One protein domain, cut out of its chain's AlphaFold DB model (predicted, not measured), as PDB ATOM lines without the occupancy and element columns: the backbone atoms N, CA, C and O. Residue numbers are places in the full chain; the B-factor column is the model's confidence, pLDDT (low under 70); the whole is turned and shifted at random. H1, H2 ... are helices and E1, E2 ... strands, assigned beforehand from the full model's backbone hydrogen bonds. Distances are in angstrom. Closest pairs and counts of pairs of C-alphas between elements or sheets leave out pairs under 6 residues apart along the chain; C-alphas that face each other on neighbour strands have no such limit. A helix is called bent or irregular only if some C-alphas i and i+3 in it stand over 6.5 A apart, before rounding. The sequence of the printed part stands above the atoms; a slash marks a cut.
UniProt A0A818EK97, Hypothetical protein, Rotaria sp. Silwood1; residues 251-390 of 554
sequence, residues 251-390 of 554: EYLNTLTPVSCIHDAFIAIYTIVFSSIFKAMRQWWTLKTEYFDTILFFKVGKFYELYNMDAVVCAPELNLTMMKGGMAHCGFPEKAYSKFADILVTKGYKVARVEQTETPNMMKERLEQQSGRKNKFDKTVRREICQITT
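AT A GLANCE: This is residues 251 to 390 of the 554 residues of the protein "Hypothetical protein" of Rotaria sp. Silwood1 (UniProt A0A818EK97). A strongly twisted five-stranded sheet forms the middle of a three-layer body, with the second half of the long helix H2 over one face and H3 and H4 over the other. From the sheet H2 runs out toward one end of the longest axis, where its residues 265 to 270 stick out; the chain after E4 also runs out on that side, through H5, and folds back into E5, while little H1 sits beside H2. The printed part has 140 residues with five named helices and five named strands, along the chain H1 H2 E1 E2 H3 E3 H4 E4 H5 E5; the class is mixed, helices and strands. The sheet, in the order E3 E2 E1 E4 E5, is mixed, with E1 and E4 parallel and the other neighbours antiparallel. The whole is compact, with a radius of gyration of the C-alphas of 16.1 A, and spans 48 by 32 by 29 A.

HOW THE PARTS SIT: Start in the sheet at E1, residues 294 to 300, whose parallel neighbour is E4, residues 350 to 355; look for N 297 and O 352, 2.9 A apart and within hydrogen-bond range. E1 and E2, residues 303 to 307, form a hairpin, with N 300 and O 303 at 2.8 A. The pairing of E1 is staggered: residues 294 to 298 pair with E4, residues 298 to 300 with E2. Next to E2 is the edge strand E3, residues 329 to 333, antiparallel, with N 306 and O 330 at 2.8 A. The other edge strand is E5, residues 384 to 389, antiparallel to E4, with N 353 and O 387 at 2.9 A. On one face find H2, residues 265 to 290, at a height over the sheet of 11.1 A; it lies over E1, and the closest C-alphas of the two, Trp 284 and Phe 298, are 7.4 A apart. On the opposite face H3, residues 309 to 317, stands up from the sheet at 61 degrees over E2; its closest C-alpha pair with E3 is Ala 311 and His 329, 5.4 A. H4, residues 334 to 346, is on the same face as H3, and the two are close but not clearly touching, about perpendicular at 85 degrees, with the C-alphas of Glu 317 and Leu 344 closest at 7.4 A. E3, H4 and E4 make a split strand-helix-strand unit, two strands running the same way with E2 and E1 between them in the sheet; its crossover is right-handed. H1, residues 251 to 255, is close to but not clearly touching H2, with the C-alphas of Leu 253 and Arg 282 closest at 6.2 A. H5, residues 362 to 369, is not on the sheet and is apart from H2. Every O i to N i+4 pair is within hydrogen-bond range in H1 and H5, against 18 of 22 in H2, 3 of 5 in H3 and 7 of 9 in H4.

IN THESE COORDINATES: Find C-alpha 251 at (35.764, 31.897, 47.652), where H1 begins. H2 begins at C-alpha 265, (55.052, 49.974, 43.341), and runs 37.6 A, with a kink of 44 degrees near residue 272. H2 and H3 are only just irregular, with C-alphas 266 and 269 6.9 A apart and C-alphas 313 and 316 6.6 A apart; H4, 19.5 A long, is irregular, with C-alphas 335 and 338 7.6 A apart. E1 measures 18.2 A, E4 16.2 A and E5 14.8 A; E5 ends at C-alpha 389, (11.799, 51.433, 54.838).

THE WHOLE: The outline is only just elongated, and the two C-alphas farthest apart, His 263 and Thr 346, are 50.1 A apart. The printed part has no cut. Look for the long links from H3 to E3, 11 residues, and from H5 to E5, 14 residues. The mean pLDDT of the printed part is 84.4; residues 257 to 277 and 371 to 377 are under 70.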
ATOM      1  N   GLU A 251      34.717  31.695  48.651       89.12
ATOM      2  CA  GLU A 251      35.764  31.897  47.652       89.12
ATOM      3  C   GLU A 251      35.606  33.267  46.977       89.12
ATOM      4  O   GLU A 251      36.568  34.030  46.895       89.12
ATOM      5  N   TYR A 252      34.382  33.621  46.572       89.00
ATOM      6  CA  TYR A 252      34.070  34.910  45.950       89.00
ATOM      7  C   TYR A 252      34.183  36.072  46.949       89.00
ATOM      8  O   TYR A 252      34.836  37.075  46.664       89.00
ATOM      9  N   LEU A 253      33.663  35.928  48.174       86.94
ATOM     10  CA  LEU A 253      33.852  36.938  49.230       86.94
ATOM     11  C   LEU A 253      35.336  37.170  49.571       86.94
ATOM     12  O   LEU A 253      35.704  38.251  50.042       86.94
ATOM     13  N   ASN A 254      36.200  36.182  49.322       83.19
ATOM     14  CA  ASN A 254      37.648  36.310  49.445       83.19
ATOM     15  C   ASN A 254      38.327  36.903  48.192       83.19
ATOM     16  O   ASN A 254      39.309  37.634  48.364       83.19
ATOM     17  N   THR A 255      37.823  36.694  46.965       81.88
ATOM     18  CA  THR A 255      38.331  37.409  45.768       81.88
ATOM     19  C   THR A 255      37.994  38.900  45.784       81.88
ATOM     20  O   THR A 255      38.754  39.694  45.239       81.88
ATOM     21  N   LEU A 256      36.945  39.316  46.507       77.75
ATOM     22  CA  LEU A 256      36.654  40.727  46.804       77.75
ATOM     23  C   LEU A 256      37.677  41.396  47.748       77.75
ATOM     24  O   LEU A 256      37.506  42.548  48.142       77.75
ATOM     25  N   THR A 257      38.764  40.715  48.119       58.81
ATOM     26  CA  THR A 257      39.892  41.352  48.811       58.81
ATOM     27  C   THR A 257      40.972  41.815  47.840       58.81
ATOM     28  O   THR A 257      41.188  41.169  46.817       58.81
ATOM     29  N   PRO A 258      41.719  42.890  48.160       49.62
ATOM     30  CA  PRO A 258      42.950  43.189  47.438       49.62
ATOM     31  C   PRO A 258      43.892  41.976  47.500       49.62
ATOM     32  O   PRO A 258      44.311  41.551  48.580       49.62
ATOM     33  N   VAL A 259      44.206  41.429  46.327       42.22
ATOM     34  CA  VAL A 259      45.125  40.300  46.146       42.22
ATOM     35  C   VAL A 259      46.501  40.677  46.703       42.22
ATOM     36  O   VAL A 259      47.084  41.686  46.314       42.22
ATOM     37  N   SER A 260      47.033  39.874  47.627       40.59
ATOM     38  CA  SER A 260      48.259  40.187  48.382       40.59
ATOM     39  C   SER A 260      49.565  39.906  47.625       40.59
ATOM     40  O   SER A 260      50.613  39.759  48.248       40.59
ATOM     41  N   CYS A 261      49.506  39.802  46.299       39.28
ATOM     42  CA  CYS A 261      50.632  39.513  45.414       39.28
ATOM     43  C   CYS A 261      50.645  40.485  44.223       39.28
ATOM     44  O   CYS A 261      50.506  40.098  43.068       39.28
ATOM     45  N   ILE A 262      50.840  41.769  44.534       44.41
ATOM     46  CA  ILE A 262      51.284  42.790  43.580       44.41
ATOM     47  C   ILE A 262      52.513  43.458  44.204       44.41
ATOM     48  O   ILE A 262      52.383  44.249  45.135       44.41
ATOM     49  N   HIS A 263      53.706  43.086  43.735       43.84
ATOM     50  CA  HIS A 263      54.975  43.628  44.241       43.84
ATOM     51  C   HIS A 263      55.387  44.947  43.560       43.84
ATOM     52  O   HIS A 263      56.308  45.616  44.028       43.84
ATOM     53  N   ASP A 264      54.693  45.349  42.493       46.38
ATOM     54  CA  ASP A 264      55.047  46.515  41.685       46.38
ATOM     55  C   ASP A 264      54.489  47.820  42.262       46.38
ATOM     56  O   ASP A 264      53.285  48.095  42.222       46.38
ATOM     57  N   ALA A 265      55.391  48.684  42.737       45.84
ATOM     58  CA  ALA A 265      55.052  49.974  43.341       45.84
ATOM     59  C   ALA A 265      54.232  50.905  42.421       45.84
ATOM     60  O   ALA A 265      53.480  51.743  42.913       45.84
ATOM     61  N   PHE A 266      54.324  50.739  41.097       48.56
ATOM     62  CA  PHE A 266      53.554  51.529  40.127       48.56
ATOM     63  C   PHE A 266      52.044  51.240  40.186       48.56
ATOM     64  O   PHE A 266      51.227  52.121  39.922       48.56
ATOM     65  N   ILE A 267      51.657  50.025  40.588       51.50
ATOM     66  CA  ILE A 267      50.250  49.628  40.728       51.50
ATOM     67  C   ILE A 267      49.689  50.083  42.093       51.50
ATOM     68  O   ILE A 267      48.481  50.258  42.231       51.50
ATOM     69  N   ALA A 268      50.542  50.385  43.082       46.47
ATOM     70  CA  ALA A 268      50.132  50.686  44.457       46.47
ATOM     71  C   ALA A 268      49.129  51.852  44.589       46.47
ATOM     72  O   ALA A 268      48.181  51.742  45.364       46.47
ATOM     73  N   ILE A 269      49.280  52.941  43.823       46.59
ATOM     74  CA  ILE A 269      48.335  54.078  43.863       46.59
ATOM     75  C   ILE A 269      46.957  53.657  43.330       46.59
ATOM     76  O   ILE A 269      45.937  53.953  43.954       46.59
ATOM     77  N   TYR A 270      46.927  52.902  42.227       49.78
ATOM     78  CA  TYR A 270      45.695  52.336  41.677       49.78
ATOM     79  C   TYR A 270      45.051  51.372  42.688       49.78
ATOM     80  O   TYR A 270      43.865  51.487  42.999       49.78
ATOM     81  N   THR A 271      45.859  50.495  43.299       49.44
ATOM     82  CA  THR A 271      45.441  49.558  44.350       49.44
ATOM     83  C   THR A 271      44.918  50.246  45.605       49.44
ATOM     84  O   THR A 271      44.009  49.696  46.207       49.44
ATOM     85  N   ILE A 272      45.400  51.418  46.029       50.31
ATOM     86  CA  ILE A 272      44.870  52.096  47.232       50.31
ATOM     87  C   ILE A 272      43.406  52.525  47.027       50.31
ATOM     88  O   ILE A 272      42.563  52.292  47.902       50.31
ATOM     89  N   VAL A 273      43.082  53.074  45.852       47.47
ATOM     90  CA  VAL A 273      41.705  53.461  45.501       47.47
ATOM     91  C   VAL A 273      40.842  52.214  45.271       47.47
ATOM     92  O   VAL A 273      39.817  52.050  45.937       47.47
ATOM     93  N   PHE A 274      41.294  51.271  44.433       54.34
ATOM     94  CA  PHE A 274      40.579  50.008  44.181       54.34
ATOM     95  C   PHE A 274      40.352  49.196  45.468       54.34
ATOM     96  O   PHE A 274      39.258  48.693  45.694       54.34
ATOM     97  N   SER A 275      41.345  49.096  46.356       55.25
ATOM     98  CA  SER A 275      41.263  48.340  47.616       55.25
ATOM     99  C   SER A 275      40.219  48.896  48.579       55.25
ATOM    100  O   SER A 275      39.696  48.148  49.406       55.25
ATOM    101  N   SER A 276      39.929  50.193  48.515       58.94
ATOM    102  CA  SER A 276      38.894  50.805  49.350       58.94
ATOM    103  C   SER A 276      37.505  50.419  48.833       58.94
ATOM    104  O   SER A 276      36.688  49.916  49.605       58.94
ATOM    105  N   ILE A 277      37.297  50.516  47.515       66.31
ATOM    106  CA  ILE A 277      36.063  50.096  46.832       66.31
ATOM    107  C   ILE A 277      35.826  48.585  47.001       66.31
ATOM    108  O   ILE A 277      34.727  48.173  47.345       66.31
ATOM    109  N   PHE A 278      36.850  47.741  46.844       71.31
ATOM    110  CA  PHE A 278      36.711  46.280  46.944       71.31
ATOM    111  C   PHE A 278      36.362  45.800  48.366       71.31
ATOM    112  O   PHE A 278      35.508  44.928  48.532       71.31
ATOM    113  N   LYS A 279      36.929  46.409  49.420       76.06
ATOM    114  CA  LYS A 279      36.518  46.103  50.807       76.06
ATOM    115  C   LYS A 279      35.082  46.541  51.095       76.06
ATOM    116  O   LYS A 279      34.349  45.808  51.753       76.06
ATOM    117  N   ALA A 280      34.687  47.710  50.590       84.19
ATOM    118  CA  ALA A 280      33.320  48.206  50.692       84.19
ATOM    119  C   ALA A 280      32.337  47.290  49.930       84.19
ATOM    120  O   ALA A 280      31.309  46.904  50.473       84.19
ATOM    121  N   MET A 281      32.719  46.817  48.741       90.19
ATOM    122  CA  MET A 281      31.979  45.822  47.959       90.19
ATOM    123  C   MET A 281      31.783  44.506  48.723       90.19
ATOM    124  O   MET A 281      30.704  43.925  48.655       90.19
ATOM    125  N   ARG A 282      32.766  44.045  49.515       90.31
ATOM    126  CA  ARG A 282      32.555  42.888  50.405       90.31
ATOM    127  C   ARG A 282      31.541  43.183  51.515       90.31
ATOM    128  O   ARG A 282      30.705  42.324  51.761       90.31
ATOM    129  N   GLN A 283      31.589  44.350  52.166       92.31
ATOM    130  CA  GLN A 283      30.562  44.735  53.155       92.31
ATOM    131  C   GLN A 283      29.163  44.726  52.522       92.31
ATOM    132  O   GLN A 283      28.246  44.133  53.079       92.31
ATOM    133  N   TRP A 284      29.024  45.317  51.330       95.12
ATOM    134  CA  TRP A 284      27.774  45.320  50.571       95.12
ATOM    135  C   TRP A 284      27.299  43.901  50.224       95.12
ATOM    136  O   TRP A 284      26.138  43.585  50.459       95.12
ATOM    137  N   TRP A 285      28.184  43.014  49.750       95.06
ATOM    138  CA  TRP A 285      27.817  41.619  49.480       95.06
ATOM    139  C   TRP A 285      27.440  40.848  50.749       95.06
ATOM    140  O   TRP A 285      26.518  40.047  50.683       95.06
ATOM    141  N   THR A 286      28.085  41.095  51.895       93.94
ATOM    142  CA  THR A 286      27.672  40.507  53.182       93.94
ATOM    143  C   THR A 286      26.256  40.950  53.553       93.94
ATOM    144  O   THR A 286      25.399  40.093  53.734       93.94
ATOM    145  N   LEU A 287      25.956  42.254  53.539       95.31
ATOM    146  CA  LEU A 287      24.585  42.737  53.766       95.31
ATOM    147  C   LEU A 287      23.598  42.139  52.745       95.31
ATOM    148  O   LEU A 287      22.490  41.756  53.098       95.31
ATOM    149  N   LYS A 288      24.018  41.958  51.489       95.88
ATOM    150  CA  LYS A 288      23.200  41.337  50.440       95.88
ATOM    151  C   LYS A 288      22.984  39.822  50.611       95.88
ATOM    152  O   LYS A 288      22.044  39.299  50.019       95.88
ATOM    153  N   THR A 289      23.796  39.114  51.409       95.69
ATOM    154  CA  THR A 289      23.494  37.713  51.783       95.69
ATOM    155  C   THR A 289      22.292  37.616  52.721       95.69
ATOM    156  O   THR A 289      21.543  36.645  52.649       95.69
ATOM    157  N   GLU A 290      22.085  38.635  53.557       94.06
ATOM    158  CA  GLU A 290      21.027  38.699  54.570       94.06
ATOM    159  C   GLU A 290      19.768  39.419  54.052       94.06
ATOM    160  O   GLU A 290      18.659  39.009  54.380       94.06
ATOM    161  N   TYR A 291      19.946  40.434  53.196       95.06
ATOM    162  CA  TYR A 291      18.902  41.335  52.691       95.06
ATOM    163  C   TYR A 291      18.884  41.369  51.147       95.06
ATOM    164  O   TYR A 291      19.150  42.390  50.504       95.06
ATOM    165  N   PHE A 292      18.613  40.220  50.528       96.56
ATOM    166  CA  PHE A 292      18.547  40.040  49.071       96.56
ATOM    167  C   PHE A 292      17.284  40.646  48.433       96.56
ATOM    168  O   PHE A 292      17.338  41.085  47.287       96.56
ATOM    169  N   ASP A 293      16.175  40.739  49.176       95.06
ATOM    170  CA  ASP A 293      14.922  41.394  48.749       95.06
ATOM    171  C   ASP A 293      14.962  42.936  48.826       95.06
ATOM    172  O   ASP A 293      13.987  43.608  48.486       95.06
ATOM    173  N   THR A 294      16.073  43.489  49.316       96.62
ATOM    174  CA  THR A 294      16.193  44.877  49.767       96.62
ATOM    175  C   THR A 294      17.214  45.639  48.932       96.62
ATOM    176  O   THR A 294      18.346  45.188  48.757       96.62
ATOM    177  N   ILE A 295      16.855  46.831  48.461       98.31
ATOM    178  CA  ILE A 295      17.773  47.760  47.792       98.31
ATOM    179  C   ILE A 295      18.657  48.420  48.857       98.31
ATOM    180  O   ILE A 295      18.146  49.030  49.795       98.31
ATOM    181  N   LEU A 296      19.982  48.311  48.723       98.25
ATOM    182  CA  LEU A 296      20.926  48.883  49.687       98.25
ATOM    183  C   LEU A 296      21.383  50.269  49.218       98.25
ATOM    184  O   LEU A 296      22.208  50.379  48.311       98.25
ATOM    185  N   PHE A 297      20.894  51.329  49.866       98.12
ATOM    186  CA  PHE A 297      21.452  52.674  49.728       98.12
ATOM    187  C   PHE A 297      22.752  52.735  50.537       98.12
ATOM    188  O   PHE A 297      22.739  52.913  51.756       98.12
ATOM    189  N   PHE A 298      23.884  52.525  49.861       97.50
ATOM    190  CA  PHE A 298      25.153  52.202  50.507       97.50
ATOM    191  C   PHE A 298      26.081  53.416  50.591       97.50
ATOM    192  O   PHE A 298      26.606  53.887  49.582       97.50
ATOM    193  N   LYS A 299      26.284  53.964  51.795       96.06
ATOM    194  CA  LYS A 299      26.938  55.270  51.959       96.06
ATOM    195  C   LYS A 299      28.448  55.237  51.715       96.06
ATOM    196  O   LYS A 299      29.198  54.481  52.345       96.06
ATOM    197  N   VAL A 300      28.914  56.106  50.821       92.81
ATOM    198  CA  VAL A 300      30.325  56.299  50.472       92.81
ATOM    199  C   VAL A 300      30.636  57.799  50.475       92.81
ATOM    200  O   VAL A 300      30.393  58.538  49.521       92.81
ATOM    201  N   GLY A 301      31.168  58.280  51.598       91.75
ATOM    202  CA  GLY A 301      31.434  59.697  51.820       91.75
ATOM    203  C   GLY A 301      30.137  60.501  51.930       91.75
ATOM    204  O   GLY A 301      29.425  60.375  52.917       91.75
ATOM    205  N   LYS A 302      29.860  61.340  50.924       94.31
ATOM    206  CA  LYS A 302      28.674  62.221  50.846       94.31
ATOM    207  C   LYS A 302      27.634  61.748  49.819       94.31
ATOM    208  O   LYS A 302      26.805  62.536  49.362       94.31
ATOM    209  N   PHE A 303      27.717  60.484  49.412       96.44
ATOM    210  CA  PHE A 303      26.853  59.859  48.415       96.44
ATOM    211  C   PHE A 303      26.308  58.538  48.954       96.44
ATOM    212  O   PHE A 303      26.991  57.857  49.719       96.44
ATOM    213  N   TYR A 304      25.112  58.161  48.513       98.00
ATOM    214  CA  TYR A 304      24.682  56.768  48.532       98.00
ATOM    215  C   TYR A 304      24.984  56.171  47.159       98.00
ATOM    216  O   TYR A 304      24.572  56.712  46.130       98.00
ATOM    217  N   GLU A 305      25.739  55.081  47.158       96.75
ATOM    218  CA  GLU A 305      26.066  54.290  45.979       96.75
ATOM    219  C   GLU A 305      25.151  53.058  45.917       96.75
ATOM    220  O   GLU A 305      24.697  52.526  46.932       96.75
ATOM    221  N   LEU A 306      24.860  52.629  44.694       97.56
ATOM    222  CA  LEU A 306      24.019  51.494  44.334       97.56
ATOM    223  C   LEU A 306      24.855  50.580  43.444       97.56
ATOM    224  O   LEU A 306      25.446  51.052  42.471       97.56
ATOM    225  N   TYR A 307      24.901  49.282  43.737       95.94
ATOM    226  CA  TYR A 307      25.772  48.344  43.024       95.94
ATOM    227  C   TYR A 307      25.009  47.166  42.417       95.94
ATOM    228  O   TYR A 307      23.995  46.709  42.940       95.94
ATOM    229  N   ASN A 308      25.563  46.615  41.338       95.38
ATOM    230  CA  ASN A 308      25.105  45.378  40.709       95.38
ATOM    231  C   ASN A 308      23.609  45.446  40.346       95.38
ATOM    232  O   ASN A 308      23.211  46.385  39.660       95.38
ATOM    233  N   MET A 309      22.779  44.491  40.774       95.81
ATOM    234  CA  MET A 309      21.348  44.514  40.455       95.81
ATOM    235  C   MET A 309      20.596  45.687  41.108       95.81
ATOM    236  O   MET A 309      19.653  46.183  40.499       95.81
ATOM    237  N   ASP A 310      21.049  46.216  42.255       97.69
ATOM    238  CA  ASP A 310      20.446  47.417  42.860       97.69
ATOM    239  C   ASP A 310      20.622  48.625  41.925       97.69
ATOM    240  O   ASP A 310      19.694  49.406  41.736       97.69
ATOM    241  N   ALA A 311      21.784  48.740  41.268       97.06
ATOM    242  CA  ALA A 311      22.039  49.772  40.261       97.06
ATOM    243  C   ALA A 311      21.209  49.568  38.984       97.06
ATOM    244  O   ALA A 311      20.729  50.542  38.407       97.06
ATOM    245  N   VAL A 312      21.034  48.317  38.539       96.00
ATOM    246  CA  VAL A 312      20.225  47.978  37.351       96.00
ATOM    247  C   VAL A 312      18.747  48.304  37.574       96.00
ATOM    248  O   VAL A 312      18.116  48.836  36.667       96.00
ATOM    249  N   VAL A 313      18.213  48.046  38.773       96.50
ATOM    250  CA  VAL A 313      16.840  48.419  39.156       96.50
ATOM    251  C   VAL A 313      16.716  49.935  39.334       96.50
ATOM    252  O   VAL A 313      15.850  50.562  38.737       96.50
ATOM    253  N   CYS A 314      17.598  50.564  40.112       97.44
ATOM    254  CA  CYS A 314      17.428  51.969  40.488       97.44
ATOM    255  C   CYS A 314      17.743  52.972  39.370       97.44
ATOM    256  O   CYS A 314      17.200  54.075  39.386       97.44
ATOM    257  N   ALA A 315      18.616  52.638  38.412       96.75
ATOM    258  CA  ALA A 315      18.982  53.553  37.329       96.75
ATOM    259  C   ALA A 315      17.772  54.049  36.503       96.75
ATOM    260  O   ALA A 315      17.608  55.268  36.414       96.75
ATOM    261  N   PRO A 316      16.896  53.183  35.949       96.81
ATOM    262  CA  PRO A 316      15.664  53.637  35.305       96.81
ATOM    263  C   PRO A 316      14.669  54.230  36.313       96.81
ATOM    264  O   PRO A 316      14.157  55.323  36.080       96.81
ATOM    265  N   GLU A 317      14.440  53.569  37.454       96.69
ATOM    266  CA  GLU A 317      13.371  53.940  38.396       96.69
ATOM    267  C   GLU A 317      13.552  55.312  39.065       96.69
ATOM    268  O   GLU A 317      12.564  55.923  39.486       96.69
ATOM    269  N   LEU A 318      14.799  55.791  39.141       97.00
ATOM    270  CA  LEU A 318      15.195  57.082  39.713       97.00
ATOM    271  C   LEU A 318      15.798  58.053  38.679       97.00
ATOM    272  O   LEU A 318      16.200  59.158  39.049       97.00
ATOM    273  N   ASN A 319      15.864  57.662  37.399       96.69
ATOM    274  CA  ASN A 319      16.530  58.400  36.317       96.69
ATOM    275  C   ASN A 319      18.001  58.765  36.638       96.69
ATOM    276  O   ASN A 319      18.452  59.896  36.434       96.69
ATOM    277  N   LEU A 320      18.757  57.801  37.176       96.75
ATOM    278  CA  LEU A 320      20.181  57.945  37.498       96.75
ATOM    279  C   LEU A 320      21.055  57.446  36.342       96.75
ATOM    280  O   LEU A 320      20.843  56.371  35.785       96.75
ATOM    281  N   THR A 321      22.100  58.205  36.009       95.25
ATOM    282  CA  THR A 321      23.068  57.802  34.978       95.25
ATOM    283  C   THR A 321      24.022  56.731  35.517       95.25
ATOM    284  O   THR A 321      24.668  56.930  36.545       95.25
ATOM    285  N   MET A 322      24.147  55.615  34.795       94.44
ATOM    286  CA  MET A 322      25.112  54.554  35.101       94.44
ATOM    287  C   MET A 322      26.555  55.069  34.955       94.44
ATOM    288  O   MET A 322      26.917  55.678  33.944       94.44
ATOM    289  N   MET A 323      27.394  54.824  35.959       90.19
ATOM    290  CA  MET A 323      28.803  55.218  35.961       90.19
ATOM    291  C   MET A 323      29.631  54.304  35.046       90.19
ATOM    292  O   MET A 323      29.301  53.143  34.817       90.19
ATOM    293  N   LYS A 324      30.736  54.829  34.501       85.50
ATOM    294  CA  LYS A 324      31.580  54.086  33.552       85.50
ATOM    295  C   LYS A 324      32.359  52.966  34.251       85.50
ATOM    296  O   LYS A 324      33.275  53.241  35.021       85.50
ATOM    297  N   GLY A 325      32.053  51.718  33.907       82.69
ATOM    298  CA  GLY A 325      32.774  50.525  34.353       82.69
ATOM    299  C   GLY A 325      32.123  49.243  33.826       82.69
ATOM    300  O   GLY A 325      31.072  49.295  33.200       82.69
ATOM    301  N   GLY A 326      32.746  48.088  34.085       82.56
ATOM    302  CA  GLY A 326      32.128  46.775  33.827       82.56
ATOM    303  C   GLY A 326      31.153  46.325  34.926       82.56
ATOM    304  O   GLY A 326      30.380  45.394  34.734       82.56
ATOM    305  N   MET A 327      31.178  46.989  36.082       88.81
ATOM    306  CA  MET A 327      30.233  46.782  37.178       88.81
ATOM    307  C   MET A 327      29.087  47.785  37.042       88.81
ATOM    308  O   MET A 327      29.348  48.971  36.850       88.81
ATOM    309  N   ALA A 328      27.841  47.329  37.180       94.12
ATOM    310  CA  ALA A 328      26.708  48.241  37.303       94.12
ATOM    311  C   ALA A 328      26.861  49.045  38.602       94.12
ATOM    312  O   ALA A 328      26.960  48.466  39.687       94.12
ATOM    313  N   HIS A 329      26.938  50.366  38.475       94.50
ATOM    314  CA  HIS A 329      27.126  51.303  39.572       94.50
ATOM    315  C   HIS A 329      26.466  52.639  39.215       94.50
ATOM    316  O   HIS A 329      26.776  53.232  38.182       94.50
ATOM    317  N   CYS A 330      25.578  53.126  40.074       96.50
ATOM    318  CA  CYS A 330      25.081  54.500  40.053       96.50
ATOM    319  C   CYS A 330      24.972  55.021  41.494       96.50
ATOM    320  O   CYS A 330      25.201  54.277  42.446       96.50
ATOM    321  N   GLY A 331      24.659  56.299  41.682       96.81
ATOM    322  CA  GLY A 331      24.562  56.880  43.018       96.81
ATOM    323  C   GLY A 331      24.091  58.326  42.997       96.81
ATOM    324  O   GLY A 331      23.959  58.938  41.933       96.81
ATOM    325  N   PHE A 332      23.826  58.869  44.181       97.88
ATOM    326  CA  PHE A 332      23.273  60.210  44.365       97.88
ATOM    327  C   PHE A 332      23.792  60.860  45.659       97.88
ATOM    328  O   PHE A 332      24.179  60.152  46.592       97.88
ATOM    329  N   PRO A 333      23.846  62.205  45.739       97.62
ATOM    330  CA  PRO A 333      24.314  62.895  46.938       97.62
ATOM    331  C   PRO A 333      23.363  62.664  48.115       97.62
ATOM    332  O   PRO A 333      22.149  62.621  47.943       97.62
ATOM    333  N   GLU A 334      23.920  62.602  49.320       95.56
ATOM    334  CA  GLU A 334      23.222  62.301  50.577       95.56
ATOM    335  C   GLU A 334      21.916  63.092  50.780       95.56
ATOM    336  O   GLU A 334      20.896  62.517  51.149       95.56
ATOM    337  N   LYS A 335      21.915  64.385  50.420       93.75
ATOM    338  CA  LYS A 335      20.746  65.286  50.479       93.75
ATOM    339  C   LYS A 335      19.547  64.874  49.607       93.75
ATOM    340  O   LYS A 335      18.506  65.511  49.691       93.75
ATOM    341  N   ALA A 336      19.689  63.872  48.740       95.00
ATOM    342  CA  ALA A 336      18.612  63.357  47.896       95.00
ATOM    343  C   ALA A 336      18.010  62.029  48.403       95.00
ATOM    344  O   ALA A 336      17.121  61.494  47.743       95.00
ATOM    345  N   TYR A 337      18.463  61.519  49.561       94.25
ATOM    346  CA  TYR A 337      17.961  60.291  50.193       94.25
ATOM    347  C   TYR A 337      16.433  60.241  50.250       94.25
ATOM    348  O   TYR A 337      15.844  59.345  49.655       94.25
ATOM    349  N   SER A 338      15.808  61.237  50.881       91.38
ATOM    350  CA  SER A 338      14.366  61.304  51.159       91.38
ATOM    351  C   SER A 338      13.539  61.094  49.894       91.38
ATOM    352  O   SER A 338      12.679  60.221  49.822       91.38
ATOM    353  N   LYS A 339      13.887  61.843  48.842       92.69
ATOM    354  CA  LYS A 339      13.235  61.790  47.533       92.69
ATOM    355  C   LYS A 339      13.388  60.422  46.866       92.69
ATOM    356  O   LYS A 339      12.426  59.905  46.307       92.69
ATOM    357  N   PHE A 340      14.594  59.858  46.858       95.75
ATOM    358  CA  PHE A 340      14.850  58.602  46.151       95.75
ATOM    359  C   PHE A 340      14.358  57.373  46.926       95.75
ATOM    360  O   PHE A 340      13.899  56.420  46.298       95.75
ATOM    361  N   ALA A 341      14.369  57.413  48.259       94.06
ATOM    362  CA  ALA A 341      13.722  56.415  49.103       94.06
ATOM    363  C   ALA A 341      12.202  56.432  48.879       94.06
ATOM    364  O   ALA A 341      11.633  55.395  48.557       94.06
ATOM    365  N   ASP A 342      11.560  57.605  48.940       91.06
ATOM    366  CA  ASP A 342      10.109  57.749  48.746       91.06
ATOM    367  C   ASP A 342       9.644  57.242  47.368       91.06
ATOM    368  O   ASP A 342       8.659  56.506  47.284       91.06
ATOM    369  N   ILE A 343      10.391  57.532  46.292       94.00
ATOM    370  CA  ILE A 343      10.091  57.020  44.939       94.00
ATOM    371  C   ILE A 343      10.161  55.486  44.877       94.00
ATOM    372  O   ILE A 343       9.301  54.872  44.247       94.00
ATOM    373  N   LEU A 344      11.164  54.853  45.496       95.25
ATOM    374  CA  LEU A 344      11.295  53.391  45.481       95.25
ATOM    375  C   LEU A 344      10.268  52.709  46.394       95.25
ATOM    376  O   LEU A 344       9.616  51.752  45.982       95.25
ATOM    377  N   VAL A 345      10.089  53.211  47.615       92.19
ATOM    378  CA  VAL A 345       9.153  52.632  48.587       92.19
ATOM    379  C   VAL A 345       7.714  52.738  48.079       92.19
ATOM    380  O   VAL A 345       6.965  51.772  48.166       92.19
ATOM    381  N   THR A 346       7.339  53.855  47.452       89.25
ATOM    382  CA  THR A 346       6.007  54.028  46.841       89.25
ATOM    383  C   THR A 346       5.793  53.124  45.612       89.25
ATOM    384  O   THR A 346       4.658  52.846  45.244       89.25
ATOM    385  N   LYS A 347       6.867  52.579  45.020       91.94
ATOM    386  CA  LYS A 347       6.827  51.514  43.995       91.94
ATOM    387  C   LYS A 347       6.885  50.091  44.588       91.94
ATOM    388  O   LYS A 347       7.040  49.124  43.850       91.94
ATOM    389  N   GLY A 348       6.773  49.946  45.912       90.31
ATOM    390  CA  GLY A 348       6.739  48.659  46.620       90.31
ATOM    391  C   GLY A 348       8.108  48.051  46.958       90.31
ATOM    392  O   GLY A 348       8.165  46.984  47.577       90.31
ATOM    393  N   TYR A 349       9.217  48.707  46.597       95.19
ATOM    394  CA  TYR A 349      10.554  48.234  46.960       95.19
ATOM    395  C   TYR A 349      10.815  48.384  48.470       95.19
ATOM    396  O   TYR A 349      10.342  49.316  49.117       95.19
ATOM    397  N   LYS A 350      11.619  47.471  49.026       94.31
ATOM    398  CA  LYS A 350      12.210  47.597  50.366       94.31
ATOM    399  C   LYS A 350      13.569  48.288  50.224       94.31
ATOM    400  O   LYS A 350      14.366  47.872  49.382       94.31
ATOM    401  N   VAL A 351      13.831  49.333  51.009       96.25
ATOM    402  CA  VAL A 351      15.051  50.158  50.912       96.25
ATOM    403  C   VAL A 351      15.752  50.206  52.265       96.25
ATOM    404  O   VAL A 351      15.156  50.653  53.238       96.25
ATOM    405  N   ALA A 352      17.018  49.788  52.333       96.56
ATOM    406  CA  ALA A 352      17.842  49.913  53.535       96.56
ATOM    407  C   ALA A 352      18.814  51.092  53.429       96.56
ATOM    408  O   ALA A 352      19.590  51.180  52.470       96.56
ATOM    409  N   ARG A 353      18.837  51.953  54.453       95.94
ATOM    410  CA  ARG A 353      19.869  52.983  54.635       95.94
ATOM    411  C   ARG A 353      21.079  52.358  55.328       95.94
ATOM    412  O   ARG A 353      21.029  52.059  56.521       95.94
ATOM    413  N   VAL A 354      22.169  52.181  54.585       97.38
ATOM    414  CA  VAL A 354      23.432  51.641  55.106       97.38
ATOM    415  C   VAL A 354      24.397  52.794  55.367       97.38
ATOM    416  O   VAL A 354      25.008  53.335  54.441       97.38
ATOM    417  N   GLU A 355      24.524  53.168  56.637       96.38
ATOM    418  CA  GLU A 355      25.324  54.306  57.096       96.38
ATOM    419  C   GLU A 355      26.805  53.967  57.282       96.38
ATOM    420  O   GLU A 355      27.203  52.805  57.339       96.38
ATOM    421  N   GLN A 356      27.638  55.003  57.418       95.00
ATOM    422  CA  GLN A 356      29.013  54.860  57.897       95.00
ATOM    423  C   GLN A 356      29.072  55.123  59.405       95.00
ATOM    424  O   GLN A 356      29.186  56.269  59.831       95.00
ATOM    425  N   THR A 357      29.056  54.066  60.214       95.00
ATOM    426  CA  THR A 357      29.025  54.161  61.685       95.00
ATOM    427  C   THR A 357      30.381  54.478  62.331       95.00
ATOM    428  O   THR A 357      30.507  54.506  63.552       95.00
ATOM    429  N   GLU A 358      31.412  54.784  61.533       91.44
ATOM    430  CA  GLU A 358      32.662  55.366  62.027       91.44
ATOM    431  C   GLU A 358      33.282  56.380  61.053       91.44
ATOM    432  O   GLU A 358      33.169  56.275  59.825       91.44
ATOM    433  N   THR A 359      34.035  57.332  61.606       92.25
ATOM    434  CA  THR A 359      34.851  58.261  60.815       92.25
ATOM    435  C   THR A 359      36.162  57.611  60.337       92.25
ATOM    436  O   THR A 359      36.667  56.672  60.959       92.25
ATOM    437  N   PRO A 360      36.822  58.158  59.296       89.44
ATOM    438  CA  PRO A 360      38.162  57.726  58.892       89.44
ATOM    439  C   PRO A 360      39.257  57.892  59.961       89.44
ATOM    440  O   PRO A 360      40.359  57.388  59.757       89.44
ATOM    441  N   ASN A 361      38.994  58.604  61.065       90.62
ATOM    442  CA  ASN A 361      39.916  58.709  62.199       90.62
ATOM    443  C   ASN A 361      39.652  57.607  63.233       90.62
ATOM    444  O   ASN A 361      40.590  56.894  63.572       90.62
ATOM    445  N   MET A 362      38.390  57.371  63.613       91.44
ATOM    446  CA  MET A 362      37.990  56.226  64.455       91.44
ATOM    447  C   MET A 362      38.445  54.889  63.845       91.44
ATOM    448  O   MET A 362      38.940  54.010  64.545       91.44
ATOM    449  N   MET A 363      38.379  54.765  62.514       89.81
ATOM    450  CA  MET A 363      38.871  53.592  61.791       89.81
ATOM    451  C   MET A 363      40.390  53.379  61.942       89.81
ATOM    452  O   MET A 363      40.831  52.235  62.063       89.81
ATOM    453  N   LYS A 364      41.199  54.454  61.964       87.44
ATOM    454  CA  LYS A 364      42.650  54.368  62.238       87.44
ATOM    455  C   LYS A 364      42.895  53.977  63.687       87.44
ATOM    456  O   LYS A 364      43.640  53.038  63.929       87.44
ATOM    457  N   GLU A 365      42.219  54.645  64.617       89.00
ATOM    458  CA  GLU A 365      42.336  54.390  66.050       89.00
ATOM    459  C   GLU A 365      42.009  52.928  66.380       89.00
ATOM    460  O   GLU A 365      42.826  52.242  66.991       89.00
ATOM    461  N   ARG A 366      40.897  52.387  65.861       88.88
ATOM    462  CA  ARG A 366      40.577  50.953  65.958       88.88
ATOM    463  C   ARG A 366      41.712  50.084  65.415       88.88
ATOM    464  O   ARG A 366      42.105  49.114  66.056       88.88
ATOM    465  N   LEU A 367      42.240  50.410  64.233       85.69
ATOM    466  CA  LEU A 367      43.353  49.678  63.618       85.69
ATOM    467  C   LEU A 367      44.675  49.826  64.379       85.69
ATOM    468  O   LEU A 367      45.574  49.017  64.155       85.69
ATOM    469  N   GLU A 368      44.829  50.826  65.241       85.94
ATOM    470  CA  GLU A 368      46.001  51.055  66.091       85.94
ATOM    471  C   GLU A 368      45.862  50.319  67.429       85.94
ATOM    472  O   GLU A 368      46.778  49.584  67.799       85.94
ATOM    473  N   GLN A 369      44.689  50.395  68.067       84.25
ATOM    474  CA  GLN A 369      44.321  49.644  69.275       84.25
ATOM    475  C   GLN A 369      44.293  48.115  69.051       84.25
ATOM    476  O   GLN A 369      44.567  47.348  69.978       84.25
ATOM    477  N   GLN A 370      43.987  47.653  67.828       80.31
ATOM    478  CA  GLN A 370      43.884  46.231  67.475       80.31
ATOM    479  C   GLN A 370      45.244  45.504  67.559       80.31
ATOM    480  O   GLN A 370      45.975  45.335  66.576       80.31
ATOM    481  N   SER A 371      45.554  45.035  68.767       56.34
ATOM    482  CA  SER A 371      46.782  44.328  69.139       56.34
ATOM    483  C   SER A 371      46.793  42.887  68.615       56.34
ATOM    484  O   SER A 371      46.522  41.934  69.341       56.34
ATOM    485  N   GLY A 372      47.094  42.714  67.327       68.06
ATOM    486  CA  GLY A 372      47.182  41.394  66.707       68.06
ATOM    487  C   GLY A 372      47.496  41.422  65.212       68.06
ATOM    488  O   GLY A 372      47.972  42.416  64.660       68.06
ATOM    489  N   ARG A 373      47.219  40.304  64.532       61.62
ATOM    490  CA  ARG A 373      47.408  40.148  63.080       61.62
ATOM    491  C   ARG A 373      46.307  40.898  62.317       61.62
ATOM    492  O   ARG A 373      45.357  40.278  61.848       61.62
ATOM    493  N   LYS A 374      46.452  42.229  62.230       64.56
ATOM    494  CA  LYS A 374      45.492  43.189  61.643       64.56
ATOM    495  C   LYS A 374      44.850  42.640  60.369       64.56
ATOM    496  O   LYS A 374      45.549  42.367  59.388       64.56
ATOM    497  N   ASN A 375      43.533  42.455  60.393       67.69
ATOM    498  CA  ASN A 375      42.849  41.743  59.326       67.69
ATOM    499  C   ASN A 375      42.757  42.619  58.062       67.69
ATOM    500  O   ASN A 375      42.646  43.845  58.130       67.69
ATOM    501  N   LYS A 376      42.819  42.003  56.875       66.31
ATOM    502  CA  LYS A 376      42.829  42.748  55.598       66.31
ATOM    503  C   LYS A 376      41.502  43.463  55.313       66.31
ATOM    504  O   LYS A 376      41.495  44.455  54.582       66.31
ATOM    505  N   PHE A 377      40.411  42.973  55.904       66.69
ATOM    506  CA  PHE A 377      39.070  43.541  55.786       66.69
ATOM    507  C   PHE A 377      38.895  44.812  56.631       66.69
ATOM    508  O   PHE A 377      38.300  45.762  56.145       66.69
ATOM    509  N   ASP A 378      39.491  44.881  57.824       72.81
ATOM    510  CA  ASP A 378      39.246  45.934  58.832       72.81
ATOM    511  C   ASP A 378      39.756  47.329  58.410       72.81
ATOM    512  O   ASP A 378      39.466  48.337  59.055       72.81
ATOM    513  N   LYS A 379      40.503  47.392  57.297       79.38
ATOM    514  CA  LYS A 379      41.006  48.605  56.629       79.38
ATOM    515  C   LYS A 379      39.963  49.262  55.710       79.38
ATOM    516  O   LYS A 379      40.275  49.608  54.564       79.38
ATOM    517  N   THR A 380      38.738  49.395  56.206       85.56
ATOM    518  CA  THR A 380      37.640  50.211  55.665       85.56
ATOM    519  C   THR A 380      36.826  50.757  56.836       85.56
ATOM    520  O   THR A 380      36.821  50.160  57.913       85.56
ATOM    521  N   VAL A 381      36.117  51.864  56.611       90.69
ATOM    522  CA  VAL A 381      35.072  52.323  57.533       90.69
ATOM    523  C   VAL A 381      34.001  51.241  57.702       90.69
ATOM    524  O   VAL A 381      33.632  50.567  56.730       90.69
ATOM    525  N   ARG A 382      33.525  51.055  58.932       90.69
ATOM    526  CA  ARG A 382      32.385  50.206  59.264       90.69
ATOM    527  C   ARG A 382      31.114  50.777  58.637       90.69
ATOM    528  O   ARG A 382      30.970  51.991  58.488       90.69
ATOM    529  N   ARG A 383      30.230  49.866  58.242       94.38
ATOM    530  CA  ARG A 383      28.889  50.146  57.755       94.38
ATOM    531  C   ARG A 383      27.925  49.126  58.319       94.38
ATOM    532  O   ARG A 383      28.247  47.938  58.326       94.38
ATOM    533  N   GLU A 384      26.776  49.611  58.749       94.56
ATOM    534  CA  GLU A 384      25.681  48.864  59.361       94.56
ATOM    535  C   GLU A 384      24.370  49.400  58.747       94.56
ATOM    536  O   GLU A 384      24.330  50.531  58.249       94.56
ATOM    537  N   ILE A 385      23.315  48.582  58.711       94.81
ATOM    538  CA  ILE A 385      21.969  49.068  58.370       94.81
ATOM    539  C   ILE A 385      21.478  49.901  59.557       94.81
ATOM    540  O   ILE A 385      21.650  49.501  60.706       94.81
ATOM    541  N   CYS A 386      20.909  51.075  59.282       92.56
ATOM    542  CA  CYS A 386      20.407  51.988  60.316       92.56
ATOM    543  C   CYS A 386      18.942  52.406  60.107       92.56
ATOM    544  O   CYS A 386      18.502  53.348  60.762       92.56
ATOM    545  N   GLN A 387      18.247  51.791  59.142       90.38
ATOM    546  CA  GLN A 387      16.797  51.839  58.892       90.38
ATOM    547  C   GLN A 387      16.493  50.966  57.664       90.38
ATOM    548  O   GLN A 387      17.240  51.035  56.680       90.38
ATOM    549  N   ILE A 388      15.381  50.224  57.673       91.25
ATOM    550  CA  ILE A 388      14.778  49.660  56.456       91.25
ATOM    551  C   ILE A 388      13.354  50.193  56.301       91.25
ATOM    552  O   ILE A 388      12.498  49.993  57.162       91.25
ATOM    553  N   THR A 389      13.095  50.842  55.169       91.00
ATOM    554  CA  THR A 389      11.799  51.433  54.838       91.00
ATOM    555  C   THR A 389      11.067  50.570  53.809       91.00
ATOM    556  O   THR A 389      11.614  50.201  52.763       91.00
ATOM    557  N   THR A 390       9.807  50.259  54.101       90.94
ATOM    558  CA  THR A 390       8.820  49.602  53.229       90.94
ATOM    559  C   THR A 390       7.536  50.445  53.199       90.94
ATOM    560  O   THR A 390       7.438  51.412  53.959       90.94
TER     561      THR A 390